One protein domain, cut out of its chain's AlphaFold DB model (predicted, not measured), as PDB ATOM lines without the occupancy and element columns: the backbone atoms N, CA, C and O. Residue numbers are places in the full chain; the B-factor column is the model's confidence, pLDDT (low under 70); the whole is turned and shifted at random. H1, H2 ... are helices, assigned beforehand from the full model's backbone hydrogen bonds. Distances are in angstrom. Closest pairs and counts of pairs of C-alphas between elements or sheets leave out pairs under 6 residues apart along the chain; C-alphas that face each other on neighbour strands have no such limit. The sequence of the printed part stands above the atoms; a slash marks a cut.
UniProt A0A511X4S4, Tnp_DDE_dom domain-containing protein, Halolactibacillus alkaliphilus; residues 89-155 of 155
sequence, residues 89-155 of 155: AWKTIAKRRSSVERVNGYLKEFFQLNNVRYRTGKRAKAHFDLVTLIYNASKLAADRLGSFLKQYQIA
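AT A GLANCE: This is residues 89 to 155 of the 155 residues of the protein "Tnp_DDE_dom domain-containing protein" of Halolactibacillus alkaliphilus (UniProt A0A511X4S4). Two long helices meet at a steep angle: H1 comes in with its last part, at residue 107, to residues 131 to 135 of the longer H2, which runs on past this place both ways, and the link loops round from the end of H1 to the start of H2. Residues 89 to 102 and 137 to 155 stick out as two arms. The printed part has 67 residues, with H1 then H2 and no named strand, all helix. It is flat, 54 by 32 by 17 A, and only just loose, close to extended, with a radius of gyration of the C-alphas of 16.1 A.

IN THESE COORDINATES: Find C-alpha 89 at (28.243, -17.112, 34.884); from there H1, residues 89 to 109, runs 30.7 A. H2, residues 121 to 154, runs 49.1 A to C-alpha 154 at (40.040, 8.364, 53.146).

HOW THE PARTS SIT: Look at Leu 107 and Thr 132, the closest C-alphas of H1 and H2, 7.4 A apart. The helices only just touch, with 3 pairs of C-alphas within 8 A, through residue 107 and residues 131 to 135 alone. They run opposite ways at a steep tilt of 68 degrees, only just short of about perpendicular. In H1 and H2 every O i to N i+4 pair is within hydrogen-bond range.

THE WHOLE: The C-alphas of Arg 119 and Ala 155 are farthest apart, 54.2 A. The link from H1 to H2, 11 residues, is long. The printed part has no cut; pLDDT is under 70 at residues 154 to 155.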
ATOM      1  N   ALA A  89      27.007 -16.439  35.257       89.75
ATOM      2  CA  ALA A  89      28.243 -17.112  34.884       89.75
ATOM      3  C   ALA A  89      28.743 -16.631  33.510       89.75
ATOM      4  O   ALA A  89      29.920 -16.294  33.362       89.75
ATOM      5  N   TRP A  90      27.842 -16.490  32.532       91.31
ATOM      6  CA  TRP A  90      28.177 -15.929  31.224       91.31
ATOM      7  C   TRP A  90      28.674 -14.481  31.316       91.31
ATOM      8  O   TRP A  90      29.713 -14.167  30.737       91.31
ATOM      9  N   LYS A  91      28.007 -13.617  32.096       91.88
ATOM     10  CA  LYS A  91      28.423 -12.217  32.319       91.88
ATOM     11  C   LYS A  91      29.838 -12.131  32.893       91.88
ATOM     12  O   LYS A  91      30.633 -11.292  32.472       91.88
ATOM     13  N   THR A  92      30.179 -13.036  33.809       91.94
ATOM     14  CA  THR A  92      31.520 -13.115  34.408       91.94
ATOM     15  C   THR A  92      32.579 -13.464  33.362       91.94
ATOM     16  O   THR A  92      33.619 -12.807  33.287       91.94
ATOM     17  N   ILE A  93      32.306 -14.457  32.512       90.50
ATOM     18  CA  ILE A  93      33.208 -14.857  31.422       90.50
ATOM     19  C   ILE A  93      33.330 -13.733  30.382       90.50
ATOM     20  O   ILE A  93      34.440 -13.396  29.973       90.50
ATOM     21  N   ALA A  94      32.216 -13.104  30.004       90.50
ATOM     22  CA  ALA A  94      32.196 -11.987  29.064       90.50
ATOM     23  C   ALA A  94      33.032 -10.797  29.571       90.50
ATOM     24  O   ALA A  94      33.816 -10.229  28.812       90.50
ATOM     25  N   LYS A  95      32.951 -10.472  30.870       91.69
ATOM     26  CA  LYS A  95      33.765  -9.419  31.503       91.69
ATOM     27  C   LYS A  95      35.263  -9.751  31.522       91.69
ATOM     28  O   LYS A  95      36.102  -8.858  31.376       91.69
ATOM     29  N   ARG A  96      35.622 -11.029  31.690       90.88
ATOM     30  CA  ARG A  96      37.022 -11.478  31.577       90.88
ATOM     31  C   ARG A  96      37.533 -11.295  30.152       90.88
ATOM     32  O   ARG A  96      38.593 -10.706  29.966       90.88
ATOM     33  N   ARG A  97      36.749 -11.708  29.152       90.62
ATOM     34  CA  ARG A  97      37.093 -11.522  27.737       90.62
ATOM     35  C   ARG A  97      37.276 -10.046  27.377       90.62
ATOM     36  O   ARG A  97      38.306  -9.703  26.805       90.62
ATOM     37  N   SER A  98      36.343  -9.170  27.753       91.38
ATOM     38  CA  SER A  98      36.462  -7.735  27.454       91.38
ATOM     39  C   SER A  98      37.678  -7.093  28.130       91.38
ATOM     40  O   SER A  98      38.264  -6.144  27.615       91.38
ATOM     41  N   SER A  99      38.113  -7.626  29.274       91.56
ATOM     42  CA  SER A  99      39.352  -7.188  29.919       91.56
ATOM     43  C   SER A  99      40.589  -7.559  29.101       91.56
ATOM     44  O   SER A  99      41.459  -6.711  28.935       91.56
ATOM     45  N   VAL A 100      40.637  -8.762  28.520       92.00
ATOM     46  CA  VAL A 100      41.716  -9.171  27.600       92.00
ATOM     47  C   VAL A 100      41.705  -8.333  26.319       92.00
ATOM     48  O   VAL A 100      42.754  -7.879  25.870       92.00
ATOM     49  N   GLU A 101      40.529  -8.069  25.747       93.00
ATOM     50  CA  GLU A 101      40.399  -7.237  24.542       93.00
ATOM     51  C   GLU A 101      40.913  -5.809  24.764       93.00
ATOM     52  O   GLU A 101      41.604  -5.273  23.899       93.00
ATOM     53  N   ARG A 102      40.671  -5.225  25.947       93.50
ATOM     54  CA  ARG A 102      41.239  -3.919  26.321       93.50
ATOM     55  C   ARG A 102      42.762  -3.942  26.394       93.50
ATOM     56  O   ARG A 102      43.393  -3.044  25.851       93.50
ATOM     57  N   VAL A 103      43.351  -4.970  27.013       94.19
ATOM     58  CA  VAL A 103      44.817  -5.119  27.055       94.19
ATOM     59  C   VAL A 103      45.382  -5.203  25.640       94.19
ATOM     60  O   VAL A 103      46.320  -4.485  25.312       94.19
ATOM     61  N   ASN A 104      44.768  -6.005  24.768       93.50
ATOM     62  CA  ASN A 104      45.181  -6.090  23.368       93.50
ATOM     63  C   ASN A 104      45.088  -4.733  22.650       93.50
ATOM     64  O   ASN A 104      45.964  -4.422  21.848       93.50
ATOM     65  N   GLY A 105      44.056  -3.931  22.936       95.12
ATOM     66  CA  GLY A 105      43.942  -2.552  22.454       95.12
ATOM     67  C   GLY A 105      45.110  -1.684  22.921       95.12
ATOM     68  O   GLY A 105      45.815  -1.113  22.096       95.12
ATOM     69  N   TYR A 106      45.405  -1.682  24.222       94.31
ATOM     70  CA  TYR A 106      46.509  -0.905  24.794       94.31
ATOM     71  C   TYR A 106      47.871  -1.285  24.221       94.31
ATOM     72  O   TYR A 106      48.670  -0.412  23.893       94.31
ATOM     73  N   LEU A 107      48.141  -2.580  24.065       94.50
ATOM     74  CA  LEU A 107      49.398  -3.042  23.482       94.50
ATOM     75  C   LEU A 107      49.525  -2.615  22.007       94.50
ATOM     76  O   LEU A 107      50.613  -2.280  21.540       94.50
ATOM     77  N   LYS A 108      48.416  -2.586  21.261       93.00
ATOM     78  CA  LYS A 108      48.405  -2.121  19.867       93.00
ATOM     79  C   LYS A 108      48.581  -0.610  19.747       93.00
ATOM     80  O   LYS A 108      49.373  -0.175  18.916       93.00
ATOM     81  N   GLU A 109      47.856   0.159  20.554       93.50
ATOM     82  CA  GLU A 109      47.783   1.620  20.465       93.50
ATOM     83  C   GLU A 109      48.946   2.305  21.197       93.50
ATOM     84  O   GLU A 109      49.673   3.087  20.594       93.50
ATOM     85  N   PHE A 110      49.186   1.982  22.470       92.12
ATOM     86  CA  PHE A 110      50.210   2.658  23.278       92.12
ATOM     87  C   PHE A 110      51.609   2.075  23.083       92.12
ATOM     88  O   PHE A 110      52.581   2.821  23.031       92.12
ATOM     89  N   PHE A 111      51.718   0.754  22.925       90.44
ATOM     90  CA  PHE A 111      53.007   0.082  22.706       90.44
ATOM     91  C   PHE A 111      53.317  -0.152  21.225       90.44
ATOM     92  O   PHE A 111      54.280  -0.841  20.890       90.44
ATOM     93  N   GLN A 112      52.507   0.432  20.332       90.44
ATOM     94  CA  GLN A 112      52.771   0.507  18.896       90.44
ATOM     95  C   GLN A 112      52.996  -0.864  18.236       90.44
ATOM     96  O   GLN A 112      53.669  -0.950  17.209       90.44
ATOM     97  N   LEU A 113      52.417  -1.950  18.775       90.94
ATOM     98  CA  LEU A 113      52.631  -3.303  18.240       90.94
ATOM     99  C   LEU A 113      52.253  -3.432  16.757       90.94
ATOM    100  O   LEU A 113      52.870  -4.220  16.045       90.94
ATOM    101  N   ASN A 114      51.284  -2.649  16.271       90.00
ATOM    102  CA  ASN A 114      50.906  -2.639  14.852       90.00
ATOM    103  C   ASN A 114      52.006  -2.066  13.933       90.00
ATOM    104  O   ASN A 114      52.041  -2.388  12.747       90.00
ATOM    105  N   ASN A 115      52.908  -1.240  14.472       89.56
ATOM    106  CA  ASN A 115      53.979  -0.573  13.728       89.56
ATOM    107  C   ASN A 115      55.309  -1.334  13.780       89.56
ATOM    108  O   ASN A 115      56.268  -0.977  13.098       89.56
ATOM    109  N   VAL A 116      55.367  -2.418  14.550       88.62
ATOM    110  CA  VAL A 116      56.550  -3.262  14.665       88.62
ATOM    111  C   VAL A 116      56.737  -4.074  13.380       88.62
ATOM    112  O   VAL A 116      55.930  -4.936  13.034       88.62
ATOM    113  N   ARG A 117      57.841  -3.829  12.667       89.25
ATOM    114  CA  ARG A 117      58.195  -4.531  11.421       89.25
ATOM    115  C   ARG A 117      59.399  -5.445  11.646       89.25
ATOM    116  O   ARG A 117      60.538  -5.065  11.394       89.25
ATOM    117  N   TYR A 118      59.158  -6.670  12.107       91.88
ATOM    118  CA  TYR A 118      60.197  -7.703  12.150       91.88
ATOM    119  C   TYR A 118      60.049  -8.694  11.005       91.88
ATOM    120  O   TYR A 118      58.960  -9.185  10.730       91.88
ATOM    121  N   ARG A 119      61.177  -9.039  10.377       88.00
ATOM    122  CA  ARG A 119      61.224 -10.031   9.294       88.00
ATOM    123  C   ARG A 119      61.024 -11.467   9.786       88.00
ATOM    124  O   ARG A 119      60.508 -12.292   9.044       88.00
ATOM    125  N   THR A 120      61.452 -11.788  11.011       92.75
ATOM    126  CA  THR A 120      61.406 -13.152  11.560       92.75
ATOM    127  C   THR A 120      60.481 -13.254  12.770       92.75
ATOM    128  O   THR A 120      60.497 -12.405  13.664       92.75
ATOM    129  N   GLY A 121      59.719 -14.351  12.841       91.75
ATOM    130  CA  GLY A 121      58.772 -14.597  13.935       91.75
ATOM    131  C   GLY A 121      59.432 -14.711  15.313       91.75
ATOM    132  O   GLY A 121      58.851 -14.276  16.302       91.75
ATOM    133  N   LYS A 122      60.674 -15.214  15.390       94.25
ATOM    134  CA  LYS A 122      61.427 -15.317  16.656       94.25
ATOM    135  C   LYS A 122      61.652 -13.944  17.301       94.25
ATOM    136  O   LYS A 122      61.398 -13.779  18.489       94.25
ATOM    137  N   ARG A 123      62.082 -12.952  16.510       92.75
ATOM    138  CA  ARG A 123      62.313 -11.581  16.996       92.75
ATOM    139  C   ARG A 123      61.000 -10.879  17.337       92.75
ATOM    140  O   ARG A 123      60.925 -10.212  18.363       92.75
ATOM    141  N   ALA A 124      59.962 -11.084  16.522       92.12
ATOM    142  CA  ALA A 124      58.628 -10.557  16.799       92.12
ATOM    143  C   ALA A 124      58.056 -11.076  18.118       92.12
ATOM    144  O   ALA A 124      57.557 -10.287  18.918       92.12
ATOM    145  N   LYS A 125      58.194 -12.380  18.373       93.56
ATOM    146  CA  LYS A 125      57.763 -12.998  19.623       93.56
ATOM    147  C   LYS A 125      58.512 -12.422  20.825       93.56
ATOM    148  O   LYS A 125      57.868 -11.960  21.753       93.56
ATOM    149  N   ALA A 126      59.844 -12.362  20.770       94.44
ATOM    150  CA  ALA A 126      60.643 -11.812  21.866       94.44
ATOM    151  C   ALA A 126      60.266 -10.354  22.198       94.44
ATOM    152  O   ALA A 126      60.144  -9.997  23.367       94.44
ATOM    153  N   HIS A 127      60.030  -9.519  21.180       93.19
ATOM    154  CA  HIS A 127      59.560  -8.149  21.390       93.19
ATOM    155  C   HIS A 127      58.154  -8.098  21.994       93.19
ATOM    156  O   HIS A 127      57.913  -7.323  22.913       93.19
ATOM    157  N   PHE A 128      57.225  -8.919  21.498       92.88
ATOM    158  CA  PHE A 128      55.872  -9.006  22.047       92.88
ATOM    159  C   PHE A 128      55.878  -9.439  23.520       92.88
ATOM    160  O   PHE A 128      55.193  -8.825  24.340       92.88
ATOM    161  N   ASP A 129      56.689 -10.441  23.866       94.69
ATOM    162  CA  ASP A 129      56.843 -10.933  25.237       94.69
ATOM    163  C   ASP A 129      57.405  -9.827  26.152       94.69
ATOM    164  O   ASP A 129      56.865  -9.579  27.231       94.69
ATOM    165  N   LEU A 130      58.427  -9.093  25.691       95.00
ATOM    166  CA  LEU A 130      59.022  -7.974  26.429       95.00
ATOM    167  C   LEU A 130      58.033  -6.815  26.632       95.00
ATOM    168  O   LEU A 130      57.891  -6.306  27.740       95.00
ATOM    169  N   VAL A 131      57.306  -6.426  25.584       94.75
ATOM    170  CA  VAL A 131      56.273  -5.381  25.654       94.75
ATOM    171  C   VAL A 131      55.158  -5.773  26.626       94.75
ATOM    172  O   VAL A 131      54.720  -4.955  27.433       94.75
ATOM    173  N   THR A 132      54.735  -7.038  26.602       94.75
ATOM    174  CA  THR A 132      53.713  -7.557  27.520       94.75
ATOM    175  C   THR A 132      54.205  -7.545  28.970       94.75
ATOM    176  O   THR A 132      53.455  -7.167  29.872       94.75
ATOM    177  N   LEU A 133      55.472  -7.904  29.207       95.94
ATOM    178  CA  LEU A 133      56.099  -7.824  30.527       95.94
ATOM    179  C   LEU A 133      56.121  -6.382  31.051       95.94
ATOM    180  O   LEU A 133      55.707  -6.145  32.186       95.94
ATOM    181  N   ILE A 134      56.548  -5.426  30.221       95.56
ATOM    182  CA  ILE A 134      56.588  -4.001  30.579       95.56
ATOM    183  C   ILE A 134      55.183  -3.500  30.912       95.56
ATOM    184  O   ILE A 134      54.993  -2.909  31.971       95.56
ATOM    185  N   TYR A 135      54.185  -3.792  30.073       95.44
ATOM    186  CA  TYR A 135      52.797  -3.411  30.339       95.44
ATOM    187  C   TYR A 135      52.308  -3.929  31.698       95.44
ATOM    188  O   TYR A 135      51.754  -3.161  32.487       95.44
ATOM    189  N   ASN A 136      52.546  -5.209  32.000       95.06
ATOM    190  CA  ASN A 136      52.135  -5.803  33.272       95.06
ATOM    191  C   ASN A 136      52.843  -5.148  34.466       95.06
ATOM    192  O   ASN A 136      52.195  -4.866  35.475       95.06
ATOM    193  N   ALA A 137      54.143  -4.863  34.348       96.25
ATOM    194  CA  ALA A 137      54.911  -4.184  35.388       96.25
ATOM    195  C   ALA A 137      54.409  -2.748  35.627       96.25
ATOM    196  O   ALA A 137      54.125  -2.374  36.766       96.25
ATOM    197  N   SER A 138      54.224  -1.966  34.557       95.06
ATOM    198  CA  SER A 138      53.689  -0.603  34.633       95.06
ATOM    199  C   SER A 138      52.278  -0.581  35.217       95.06
ATOM    200  O   SER A 138      51.972   0.254  36.068       95.06
ATOM    201  N   LYS A 139      51.420  -1.523  34.806       94.56
ATOM    202  CA  LYS A 139      50.050  -1.611  35.309       94.56
ATOM    203  C   LYS A 139      50.015  -1.967  36.794       94.56
ATOM    204  O   LYS A 139      49.299  -1.314  37.547       94.56
ATOM    205  N   LEU A 140      50.834  -2.928  37.226       96.06
ATOM    206  CA  LEU A 140      50.969  -3.292  38.637       96.06
ATOM    207  C   LEU A 140      51.450  -2.110  39.491       96.06
ATOM    208  O   LEU A 140      50.908  -1.876  40.571       96.06
ATOM    209  N   ALA A 141      52.444  -1.357  39.013       96.88
ATOM    210  CA  ALA A 141      52.940  -0.171  39.707       96.88
ATOM    211  C   ALA A 141      51.845   0.902  39.847       96.88
ATOM    212  O   ALA A 141      51.615   1.404  40.947       96.88
ATOM    213  N   ALA A 142      51.116   1.192  38.764       95.31
ATOM    214  CA  ALA A 142      50.006   2.143  38.775       95.31
ATOM    215  C   ALA A 142      48.868   1.709  39.714       95.31
ATOM    216  O   ALA A 142      48.326   2.533  40.450       95.31
ATOM    217  N   ASP A 143      48.527   0.418  39.738       95.38
ATOM    218  CA  ASP A 143      47.479  -0.112  40.615       95.38
ATOM    219  C   ASP A 143      47.873  -0.020  42.099       95.38
ATOM    220  O   ASP A 143      47.039   0.326  42.944       95.38
ATOM    221  N   ARG A 144      49.153  -0.255  42.427       96.00
ATOM    222  CA  ARG A 144      49.683  -0.080  43.791       96.00
ATOM    223  C   ARG A 144      49.673   1.381  44.227       96.00
ATOM    224  O   ARG A 144      49.176   1.676  45.311       96.00
ATOM    225  N   LEU A 145      50.152   2.290  43.376       96.38
ATOM    226  CA  LEU A 145      50.124   3.732  43.643       96.38
ATOM    227  C   LEU A 145      48.689   4.239  43.831       96.38
ATOM    228  O   LEU A 145      48.403   4.943  44.793       96.38
ATOM    229  N   GLY A 146      47.761   3.824  42.964       95.25
ATOM    230  CA  GLY A 146      46.352   4.192  43.082       95.25
ATOM    231  C   GLY A 146      45.693   3.661  44.359       95.25
ATOM    232  O   GLY A 146      44.848   4.339  44.936       95.25
ATOM    233  N   SER A 147      46.086   2.473  44.825       94.44
ATOM    234  CA  SER A 147      45.602   1.920  46.097       94.44
ATOM    235  C   SER A 147      46.126   2.714  47.295       94.44
ATOM    236  O   SER A 147      45.349   3.046  48.186       94.44
ATOM    237  N   PHE A 148      47.411   3.077  47.276       94.19
ATOM    238  CA  PHE A 148      48.040   3.907  48.305       94.19
ATOM    239  C   PHE A 148      47.388   5.297  48.402       94.19
ATOM    240  O   PHE A 148      47.001   5.728  49.485       94.19
ATOM    241  N   LEU A 149      47.180   5.973  47.268       93.69
ATOM    242  CA  LEU A 149      46.549   7.298  47.234       93.69
ATOM    243  C   LEU A 149      45.100   7.277  47.740       93.69
ATOM    244  O   LEU A 149      44.694   8.180  48.465       93.69
ATOM    245  N   LYS A 150      44.326   6.235  47.403       93.62
ATOM    246  CA  LYS A 150      42.955   6.078  47.915       93.62
ATOM    247  C   LYS A 150      42.919   5.910  49.429       93.62
ATOM    248  O   LYS A 150      42.044   6.478  50.062       93.62
ATOM    249  N   GLN A 151      43.851   5.149  50.002       89.12
ATOM    250  CA  GLN A 151      43.955   5.010  51.457       89.12
ATOM    251  C   GLN A 151      44.264   6.355  52.121       89.12
ATOM    252  O   GLN A 151      43.648   6.680  53.128       89.12
ATOM    253  N   TYR A 152      45.150   7.155  51.520       85.19
ATOM    254  CA  TYR A 152      45.519   8.472  52.041       85.19
ATOM    255  C   TYR A 152      44.388   9.509  51.948       85.19
ATOM    256  O   TYR A 152      44.302  10.381  52.794       85.19
ATOM    257  N   GLN A 153      43.516   9.426  50.938       76.69
ATOM    258  CA  GLN A 153      42.372  10.340  50.772       76.69
ATOM    259  C   GLN A 153      41.162  10.013  51.663       76.69
ATOM    260  O   GLN A 153      40.235  10.813  51.739       76.69
ATOM    261  N   ILE A 154      41.124   8.818  52.257       66.44
ATOM    262  CA  ILE A 154      40.040   8.364  53.146       66.44
ATOM    263  C   ILE A 154      40.407   8.594  54.628       66.44
ATOM    264  O   ILE A 154      39.520   8.559  55.479       66.44
ATOM    265  N   ALA A 155      41.691   8.823  54.921       51.41
ATOM    266  CA  ALA A 155      42.204   9.233  56.229       51.41
ATOM    267  C   ALA A 155      42.123  10.757  56.400       51.41
ATOM    268  O   ALA A 155      41.898  11.188  57.551       51.41
TER     269      ALA A 155